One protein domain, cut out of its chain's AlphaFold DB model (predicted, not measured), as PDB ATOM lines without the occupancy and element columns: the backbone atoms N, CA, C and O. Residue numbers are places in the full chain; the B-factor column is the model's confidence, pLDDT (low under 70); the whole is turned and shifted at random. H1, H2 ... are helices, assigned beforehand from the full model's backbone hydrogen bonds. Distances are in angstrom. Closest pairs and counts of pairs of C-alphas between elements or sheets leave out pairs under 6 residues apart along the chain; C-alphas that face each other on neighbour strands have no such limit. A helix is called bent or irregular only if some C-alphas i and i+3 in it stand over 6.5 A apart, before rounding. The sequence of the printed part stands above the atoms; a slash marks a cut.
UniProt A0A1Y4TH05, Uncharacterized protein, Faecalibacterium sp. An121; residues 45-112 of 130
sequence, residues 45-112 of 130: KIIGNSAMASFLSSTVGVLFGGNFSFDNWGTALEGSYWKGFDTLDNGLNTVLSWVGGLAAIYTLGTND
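This is residues 45 to 112 of the 130 residues of an uncharacterized protein of Faecalibacterium sp. An121 (UniProt A0A1Y4TH05). The longest helix, H3, lies across one end of a helical hairpin, H1 and H2, crossing H1 and meeting H2 at residues 80 to 81; the whole is flat, 34 by 33 by 13 A. The printed part has 68 residues, with three named helices, H1, H2, H3 in chain order: all helix. It is only just compact, close to loose (radius of gyration of the C-alphas 12.7 A).

H3, residues 88 to 109, is 31.6 A long, ending at C-alpha 109 (-12.647, -35.586, 50.230). H1, residues 45 to 64, begins at C-alpha 45 (-13.079, -43.818, 43.575) and is 24.4 A long; it has a kink of 54 degrees near residue 53 and is irregular, C-alphas 50 and 53 being 7.2 A apart. H2 is residues 70 to 81.

H3, with residues 97 to 107 alone, touches H1 about perpendicular, at 86 degrees; the closest C-alphas, of Gly 48 and Ala 104, are 3.5 A apart. H2 touches H3 with residues 80 to 81 alone, closest at C-alphas Tyr 81 and Ser 97, 5.1 A. H1, with residues 54 to 63 alone, touches H2 at a shallow tilt of 16 degrees, opposite ways, closest at C-alphas Ser 58 and Ala 76, 5.2 A. Every O i to N i+4 pair is within hydrogen-bond range in H2 and H3, 12 of 16 in H1.

The printed part has no cut and no long link; pLDDT is under 70 at residues 111 to 112.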
ATOM      1  N   LYS A  45     -14.452 -44.302  43.784       87.56
ATOM      2  CA  LYS A  45     -13.079 -43.818  43.575       87.56
ATOM      3  C   LYS A  45     -12.624 -43.932  42.119       87.56
ATOM      4  O   LYS A  45     -12.002 -43.008  41.603       87.56
ATOM      5  N   ILE A  46     -12.925 -45.038  41.436       89.56
ATOM      6  CA  ILE A  46     -12.591 -45.224  40.014       89.56
ATOM      7  C   ILE A  46     -13.332 -44.197  39.155       89.56
ATOM      8  O   ILE A  46     -12.710 -43.502  38.349       89.56
ATOM      9  N   ILE A  47     -14.644 -44.065  39.361       89.81
ATOM     10  CA  ILE A  47     -15.476 -43.095  38.647       89.81
ATOM     11  C   ILE A  47     -14.953 -41.680  38.916       89.81
ATOM     12  O   ILE A  47     -14.687 -40.936  37.975       89.81
ATOM     13  N   GLY A  48     -14.707 -41.330  40.177       87.62
ATOM     14  CA  GLY A  48     -14.191 -40.021  40.550       87.62
ATOM     15  C   GLY A  48     -12.819 -39.714  39.960       87.62
ATOM     16  O   GLY A  48     -12.608 -38.609  39.469       87.62
ATOM     17  N   ASN A  49     -11.912 -40.692  39.907       86.06
ATOM     18  CA  ASN A  49     -10.625 -40.544  39.229       86.06
ATOM     19  C   ASN A  49     -10.788 -40.307  37.719       86.06
ATOM     20  O   ASN A  49     -10.098 -39.451  37.168       86.06
ATOM     21  N   SER A  50     -11.701 -41.022  37.051       87.38
ATOM     22  CA  SER A  50     -11.964 -40.827  35.616       87.38
ATOM     23  C   SER A  50     -12.576 -39.454  35.304       87.38
ATOM     24  O   SER A  50     -12.219 -38.829  34.306       87.38
ATOM     25  N   ALA A  51     -13.436 -38.944  36.188       90.06
ATOM     26  CA  ALA A  51     -14.096 -37.651  36.039       90.06
ATOM     27  C   ALA A  51     -13.259 -36.465  36.555       90.06
ATOM     28  O   ALA A  51     -13.592 -35.314  36.272       90.06
ATOM     29  N   MET A  52     -12.159 -36.723  37.273       88.94
ATOM     30  CA  MET A  52     -11.339 -35.708  37.944       88.94
ATOM     31  C   MET A  52     -10.851 -34.612  36.996       88.94
ATOM     32  O   MET A  52     -10.947 -33.432  37.316       88.94
ATOM     33  N   ALA A  53     -10.343 -34.982  35.818       88.81
ATOM     34  CA  ALA A  53      -9.823 -34.007  34.862       88.81
ATOM     35  C   ALA A  53     -10.925 -33.063  34.356       88.81
ATOM     36  O   ALA A  53     -10.709 -31.857  34.295       88.81
ATOM     37  N   SER A  54     -12.109 -33.611  34.059       89.12
ATOM     38  CA  SER A  54     -13.280 -32.834  33.636       89.12
ATOM     39  C   SER A  54     -13.777 -31.918  34.755       89.12
ATOM     40  O   SER A  54     -14.051 -30.744  34.519       89.12
ATOM     41  N   PHE A  55     -13.833 -32.417  35.994       89.50
ATOM     42  CA  PHE A  55     -14.207 -31.614  37.159       89.50
ATOM     43  C   PHE A  55     -13.227 -30.454  37.388       89.50
ATOM     44  O   PHE A  55     -13.639 -29.304  37.556       89.50
ATOM     45  N   LEU A  56     -11.921 -30.725  37.331       89.25
ATOM     46  CA  LEU A  56     -10.900 -29.696  37.492       89.25
ATOM     47  C   LEU A  56     -10.941 -28.661  36.367       89.25
ATOM     48  O   LEU A  56     -10.829 -27.481  36.664       89.25
ATOM     49  N   SER A  57     -11.116 -29.055  35.103       88.44
ATOM     50  CA  SER A  57     -11.116 -28.101  33.986       88.44
ATOM     51  C   SER A  57     -12.386 -27.251  33.923       88.44
ATOM     52  O   SER A  57     -12.291 -26.051  33.684       88.44
ATOM     53  N   SER A  58     -13.554 -27.848  34.165       88.50
ATOM     54  CA  SER A  58     -14.857 -27.177  34.046       88.50
ATOM     55  C   SER A  58     -15.240 -26.348  35.269       88.50
ATOM     56  O   SER A  58     -15.960 -25.363  35.138       88.50
ATOM     57  N   THR A  59     -14.760 -26.727  36.458       87.62
ATOM     58  CA  THR A  59     -15.155 -26.085  37.718       87.62
ATOM     59  C   THR A  59     -13.994 -25.308  38.327       87.62
ATOM     60  O   THR A  59     -14.003 -24.079  38.342       87.62
ATOM     61  N   VAL A  60     -12.962 -26.004  38.813       86.62
ATOM     62  CA  VAL A  60     -11.864 -25.373  39.570       86.62
ATOM     63  C   VAL A  60     -11.032 -24.447  38.678       86.62
ATOM     64  O   VAL A  60     -10.713 -23.328  39.068       86.62
ATOM     65  N   GLY A  61     -10.724 -24.881  37.458       87.25
ATOM     66  CA  GLY A  61      -9.937 -24.139  36.482       87.25
ATOM     67  C   GLY A  61     -10.624 -22.859  36.019       87.25
ATOM     68  O   GLY A  61      -9.951 -21.853  35.832       87.25
ATOM     69  N   VAL A  62     -11.954 -22.846  35.904       89.06
ATOM     70  CA  VAL A  62     -12.698 -21.628  35.545       89.06
ATOM     71  C   VAL A  62     -12.793 -20.661  36.726       89.06
ATOM     72  O   VAL A  62     -12.634 -19.456  36.547       89.06
ATOM     73  N   LEU A  63     -12.996 -21.182  37.942       88.62
ATOM     74  CA  LEU A  63     -13.092 -20.367  39.158       88.62
ATOM     75  C   LEU A  63     -11.755 -19.717  39.547       88.62
ATOM     76  O   LEU A  63     -11.729 -18.555  39.940       88.62
ATOM     77  N   PHE A  64     -10.648 -20.450  39.424       88.69
ATOM     78  CA  PHE A  64      -9.328 -20.014  39.899       88.69
ATOM     79  C   PHE A  64      -8.317 -19.743  38.776       88.69
ATOM     80  O   PHE A  64      -7.172 -19.395  39.051       88.69
ATOM     81  N   GLY A  65      -8.717 -19.862  37.508       84.75
ATOM     82  CA  GLY A  65      -7.838 -19.660  36.347       84.75
ATOM     83  C   GLY A  65      -7.576 -18.202  35.968       84.75
ATOM     84  O   GLY A  65      -6.950 -17.953  34.943       84.75
ATOM     85  N   GLY A  66      -8.066 -17.229  36.744       85.12
ATOM     86  CA  GLY A  66      -7.815 -15.797  36.523       85.12
ATOM     87  C   GLY A  66      -8.694 -15.117  35.463       85.12
ATOM     88  O   GLY A  66      -8.599 -13.905  35.303       85.12
ATOM     89  N   ASN A  67      -9.577 -15.856  34.784       80.94
ATOM     90  CA  ASN A  67     -10.564 -15.329  33.827       80.94
ATOM     91  C   ASN A  67     -12.003 -15.691  34.241       80.94
ATOM     92  O   ASN A  67     -12.811 -16.177  33.442       80.94
ATOM     93  N   PHE A  68     -12.301 -15.533  35.530       85.25
ATOM     94  CA  PHE A  68     -13.621 -15.840  36.063       85.25
ATOM     95  C   PHE A  68     -14.657 -14.828  35.555       85.25
ATOM     96  O   PHE A  68     -14.533 -13.623  35.772       85.25
ATOM     97  N   SER A  69     -15.718 -15.341  34.939       89.38
ATOM     98  CA  SER A  69     -16.988 -14.638  34.772       89.38
ATOM     99  C   SER A  69     -18.126 -15.622  35.023       89.38
ATOM    100  O   SER A  69     -17.966 -16.827  34.810       89.38
ATOM    101  N   PHE A  70     -19.272 -15.116  35.479       88.00
ATOM    102  CA  PHE A  70     -20.435 -15.961  35.746       88.00
ATOM    103  C   PHE A  70     -20.906 -16.691  34.478       88.00
ATOM    104  O   PHE A  70     -21.208 -17.878  34.537       88.00
ATOM    105  N   ASP A  71     -20.857 -16.019  33.326       89.75
ATOM    106  CA  ASP A  71     -21.220 -16.606  32.033       89.75
ATOM    107  C   ASP A  71     -20.244 -17.710  31.601       89.75
ATOM    108  O   ASP A  71     -20.664 -18.782  31.167       89.75
ATOM    109  N   ASN A  72     -18.934 -17.489  31.753       87.38
ATOM    110  CA  ASN A  72     -17.911 -18.485  31.419       87.38
ATOM    111  C   ASN A  72     -18.014 -19.719  32.333       87.38
ATOM    112  O   ASN A  72     -17.907 -20.858  31.891       87.38
ATOM    113  N   TRP A  73     -18.276 -19.496  33.621       87.69
ATOM    114  CA  TRP A  73     -18.502 -20.578  34.571       87.69
ATOM    115  C   TRP A  73     -19.785 -21.358  34.273       87.69
ATOM    116  O   TRP A  73     -19.756 -22.587  34.237       87.69
ATOM    117  N   GLY A  74     -20.890 -20.662  33.992       88.94
ATOM    118  CA  GLY A  74     -22.162 -21.284  33.629       88.94
ATOM    119  C   GLY A  74     -22.056 -22.125  32.358       88.94
ATOM    120  O   GLY A  74     -22.450 -23.287  32.356       88.94
ATOM    121  N   THR A  75     -21.441 -21.580  31.306       90.69
ATOM    122  CA  THR A  75     -21.239 -22.290  30.030       90.69
ATOM    123  C   THR A  75     -20.314 -23.499  30.157       90.69
ATOM    124  O   THR A  75     -20.594 -24.543  29.566       90.69
ATOM    125  N   ALA A  76     -19.244 -23.410  30.952       89.12
ATOM    126  CA  ALA A  76     -18.367 -24.549  31.217       89.12
ATOM    127  C   ALA A  76     -19.089 -25.665  31.991       89.12
ATOM    128  O   ALA A  76     -18.952 -26.842  31.653       89.12
ATOM    129  N   LEU A  77     -19.892 -25.304  32.997       88.62
ATOM    130  CA  LEU A  77     -20.691 -26.264  33.754       88.62
ATOM    131  C   LEU A  77     -21.767 -26.925  32.896       88.62
ATOM    132  O   LEU A  77     -21.897 -28.147  32.923       88.62
ATOM    133  N   GLU A  78     -22.513 -26.141  32.122       90.06
ATOM    134  CA  GLU A  78     -23.526 -26.662  31.208       90.06
ATOM    135  C   GLU A  78     -22.880 -27.614  30.196       90.06
ATOM    136  O   GLU A  78     -23.275 -28.772  30.089       90.06
ATOM    137  N   GLY A  79     -21.789 -27.194  29.551       88.62
ATOM    138  CA  GLY A  79     -21.066 -28.019  28.588       88.62
ATOM    139  C   GLY A  79     -20.535 -29.333  29.169       88.62
ATOM    140  O   GLY A  79     -20.486 -30.335  28.452       88.62
ATOM    141  N   SER A  80     -20.160 -29.373  30.447       88.81
ATOM    142  CA  SER A  80     -19.622 -30.578  31.090       88.81
ATOM    143  C   SER A  80     -20.688 -31.490  31.701       88.81
ATOM    144  O   SER A  80     -20.559 -32.716  31.610       88.81
ATOM    145  N   TYR A  81     -21.742 -30.923  32.288       91.56
ATOM    146  CA  TYR A  81     -22.710 -31.657  33.112       91.56
ATOM    147  C   TYR A  81     -24.115 -31.735  32.522       91.56
ATOM    148  O   TYR A  81     -24.907 -32.564  32.964       91.56
ATOM    149  N   TRP A  82     -24.433 -30.922  31.520       91.19
ATOM    150  CA  TRP A  82     -25.759 -30.857  30.923       91.19
ATOM    151  C   TRP A  82     -25.688 -31.150  29.424       91.19
ATOM    152  O   TRP A  82     -25.280 -30.323  28.614       91.19
ATOM    153  N   LYS A  83     -26.082 -32.368  29.043       91.56
ATOM    154  CA  LYS A  83     -26.177 -32.787  27.635       91.56
ATOM    155  C   LYS A  83     -27.605 -32.717  27.093       91.56
ATOM    156  O   LYS A  83     -27.794 -32.895  25.897       91.56
ATOM    157  N   GLY A  84     -28.579 -32.429  27.956       90.31
ATOM    158  CA  GLY A  84     -30.004 -32.422  27.634       90.31
ATOM    159  C   GLY A  84     -30.698 -33.747  27.962       90.31
ATOM    160  O   GLY A  84     -30.065 -34.720  28.362       90.31
ATOM    161  N   PHE A  85     -32.023 -33.758  27.815       93.12
ATOM    162  CA  PHE A  85     -32.905 -34.932  27.964       93.12
ATOM    163  C   PHE A  85     -33.777 -35.146  26.716       93.12
ATOM    164  O   PHE A  85     -34.811 -35.805  26.752       93.12
ATOM    165  N   ASP A  86     -33.364 -34.545  25.609       93.94
ATOM    166  CA  ASP A  86     -33.971 -34.656  24.287       93.94
ATOM    167  C   ASP A  86     -33.887 -36.084  23.725       93.94
ATOM    168  O   ASP A  86     -34.773 -36.517  22.993       93.94
ATOM    169  N   THR A  87     -32.856 -36.838  24.113       95.38
ATOM    170  CA  THR A  87     -32.692 -38.258  23.784       95.38
ATOM    171  C   THR A  87     -32.353 -39.075  25.028       95.38
ATOM    172  O   THR A  87     -31.893 -38.534  26.038       95.38
ATOM    173  N   LEU A  88     -32.554 -40.398  24.960       93.62
ATOM    174  CA  LEU A  88     -32.146 -41.311  26.032       93.62
ATOM    175  C   LEU A  88     -30.637 -41.215  26.291       93.62
ATOM    176  O   LEU A  88     -30.227 -41.122  27.443       93.62
ATOM    177  N   ASP A  89     -29.827 -41.169  25.233       95.38
ATOM    178  CA  ASP A  89     -28.370 -41.077  25.345       95.38
ATOM    179  C   ASP A  89     -27.934 -39.760  25.993       95.38
ATOM    180  O   ASP A  89     -27.090 -39.762  26.888       95.38
ATOM    181  N   ASN A  90     -28.543 -38.632  25.612       93.06
ATOM    182  CA  ASN A  90     -28.253 -37.339  26.236       93.06
ATOM    183  C   ASN A  90     -28.705 -37.302  27.697       93.06
ATOM    184  O   ASN A  90     -27.957 -36.828  28.555       93.06
ATOM    185  N   GLY A  91     -29.878 -37.863  28.004       93.12
ATOM    186  CA  GLY A  91     -30.376 -37.948  29.373       93.12
ATOM    187  C   GLY A  91     -29.473 -38.799  30.265       93.12
ATOM    188  O   GLY A  91     -29.112 -38.383  31.367       93.12
ATOM    189  N   LEU A  92     -29.039 -39.960  29.766       95.38
ATOM    190  CA  LEU A  92     -28.079 -40.821  30.452       95.38
ATOM    191  C   LEU A  92     -26.725 -40.125  30.615       95.38
ATOM    192  O   LEU A  92     -26.182 -40.125  31.716       95.38
ATOM    193  N   ASN A  93     -26.206 -39.476  29.573       93.19
ATOM    194  CA  ASN A  93     -24.948 -38.736  29.649       93.19
ATOM    195  C   ASN A  93     -25.013 -37.585  30.657       93.19
ATOM    196  O   ASN A  93     -24.069 -37.401  31.418       93.19
ATOM    197  N   THR A  94     -26.125 -36.848  30.713       94.50
ATOM    198  CA  THR A  94     -26.357 -35.806  31.721       94.50
ATOM    199  C   THR A  94     -26.238 -36.408  33.121       94.50
ATOM    200  O   THR A  94     -25.381 -35.996  33.901       94.50
ATOM    201  N   VAL A  95     -27.017 -37.450  33.429       94.38
ATOM    202  CA  VAL A  95     -26.984 -38.103  34.750       94.38
ATOM    203  C   VAL A  95     -25.591 -38.651  35.081       94.38
ATOM    204  O   VAL A  95     -25.089 -38.426  36.182       94.38
ATOM    205  N   LEU A  96     -24.933 -39.329  34.138       94.56
ATOM    206  CA  LEU A  96     -23.606 -39.913  34.341       94.56
ATOM    207  C   LEU A  96     -22.523 -38.850  34.553       94.56
ATOM    208  O   LEU A  96     -21.659 -39.042  35.407       94.56
ATOM    209  N   SER A  97     -22.584 -37.716  33.851       91.94
ATOM    210  CA  SER A  97     -21.678 -36.588  34.087       91.94
ATOM    211  C   SER A  97     -21.832 -36.031  35.502       91.94
ATOM    212  O   SER A  97     -20.828 -35.787  36.175       91.94
ATOM    213  N   TRP A  98     -23.069 -35.869  35.989       92.88
ATOM    214  CA  TRP A  98     -23.334 -35.425  37.364       92.88
ATOM    215  C   TRP A  98     -22.808 -36.419  38.402       92.88
ATOM    216  O   TRP A  98     -22.107 -36.023  39.335       92.88
ATOM    217  N   VAL A  99     -23.079 -37.716  38.219       94.19
ATOM    218  CA  VAL A  99     -22.543 -38.778  39.089       94.19
ATOM    219  C   VAL A  99     -21.014 -38.772  39.074       94.19
ATOM    220  O   VAL A  99     -20.395 -38.864  40.133       94.19
ATOM    221  N   GLY A 100     -20.398 -38.594  37.904       92.12
ATOM    222  CA  GLY A 100     -18.953 -38.449  37.754       92.12
ATOM    223  C   GLY A 100     -18.391 -37.266  38.543       92.12
ATOM    224  O   GLY A 100     -17.420 -37.427  39.281       92.12
ATOM    225  N   GLY A 101     -19.027 -36.094  38.451       91.38
ATOM    226  CA  GLY A 101     -18.644 -34.903  39.213       91.38
ATOM    227  C   GLY A 101     -18.716 -35.117  40.726       91.38
ATOM    228  O   GLY A 101     -17.755 -34.834  41.440       91.38
ATOM    229  N   LEU A 102     -19.814 -35.695  41.220       91.75
ATOM    230  CA  LEU A 102     -19.978 -36.015  42.644       91.75
ATOM    231  C   LEU A 102     -18.967 -37.064  43.121       91.75
ATOM    232  O   LEU A 102     -18.398 -36.930  44.204       91.75
ATOM    233  N   ALA A 103     -18.699 -38.084  42.306       90.19
ATOM    234  CA  ALA A 103     -17.685 -39.087  42.597       90.19
ATOM    235  C   ALA A 103     -16.276 -38.476  42.643       90.19
ATOM    236  O   ALA A 103     -15.470 -38.866  43.490       90.19
ATOM    237  N   ALA A 104     -15.973 -37.495  41.784       88.81
ATOM    238  CA  ALA A 104     -14.704 -36.769  41.808       88.81
ATOM    239  C   ALA A 104     -14.552 -35.969  43.110       88.81
ATOM    240  O   ALA A 104     -13.523 -36.083  43.776       88.81
ATOM    241  N   ILE A 105     -15.603 -35.255  43.530       89.38
ATOM    242  CA  ILE A 105     -15.647 -34.545  44.821       89.38
ATOM    243  C   ILE A 105     -15.448 -35.522  45.987       89.38
ATOM    244  O   ILE A 105     -14.611 -35.284  46.858       89.38
ATOM    245  N   TYR A 106     -16.164 -36.649  45.992       88.69
ATOM    246  CA  TYR A 106     -16.017 -37.680  47.022       88.69
ATOM    247  C   TYR A 106     -14.586 -38.232  47.076       88.69
ATOM    248  O   TYR A 106     -14.017 -38.418  48.151       88.69
ATOM    249  N   THR A 107     -13.975 -38.460  45.913       85.94
ATOM    250  CA  THR A 107     -12.605 -38.979  45.806       85.94
ATOM    251  C   THR A 107     -11.573 -37.978  46.333       85.94
ATOM    252  O   THR A 107     -10.603 -38.402  46.951       85.94
ATOM    253  N   LEU A 108     -11.797 -36.666  46.164       82.88
ATOM    254  CA  LEU A 108     -10.967 -35.608  46.764       82.88
ATOM    255  C   LEU A 108     -11.121 -35.528  48.291       82.88
ATOM    256  O   LEU A 108     -10.152 -35.265  48.996       82.88
ATOM    257  N   GLY A 109     -12.339 -35.729  48.804       78.94
ATOM    258  CA  GLY A 109     -12.647 -35.586  50.230       78.94
ATOM    259  C   GLY A 109     -12.279 -36.793  51.101       78.94
ATOM    260  O   GLY A 109     -12.111 -36.640  52.306       78.94
ATOM    261  N   THR A 110     -12.140 -37.989  50.523       76.44
ATOM    262  CA  THR A 110     -11.955 -39.254  51.270       76.44
ATOM    263  C   THR A 110     -10.518 -39.785  51.262       76.44
ATOM    264  O   THR A 110     -10.311 -40.997  51.234       76.44
ATOM    265  N   ASN A 111      -9.535 -38.877  51.257       59.97
ATOM    266  CA  ASN A 111      -8.092 -39.139  51.170       59.97
ATOM    267  C   ASN A 111      -7.630 -40.465  51.806       59.97
ATOM    268  O   ASN A 111      -7.484 -40.561  53.017       59.97
ATOM    269  N   ASP A 112      -7.388 -41.438  50.920       52.31
ATOM    270  CA  ASP A 112      -6.589 -42.668  51.102       52.31
ATOM    271  C   ASP A 112      -6.372 -43.417  49.767       52.31
ATOM    272  O   ASP A 112      -5.635 -44.397  49.682       52.31
TER     273      ASP A 112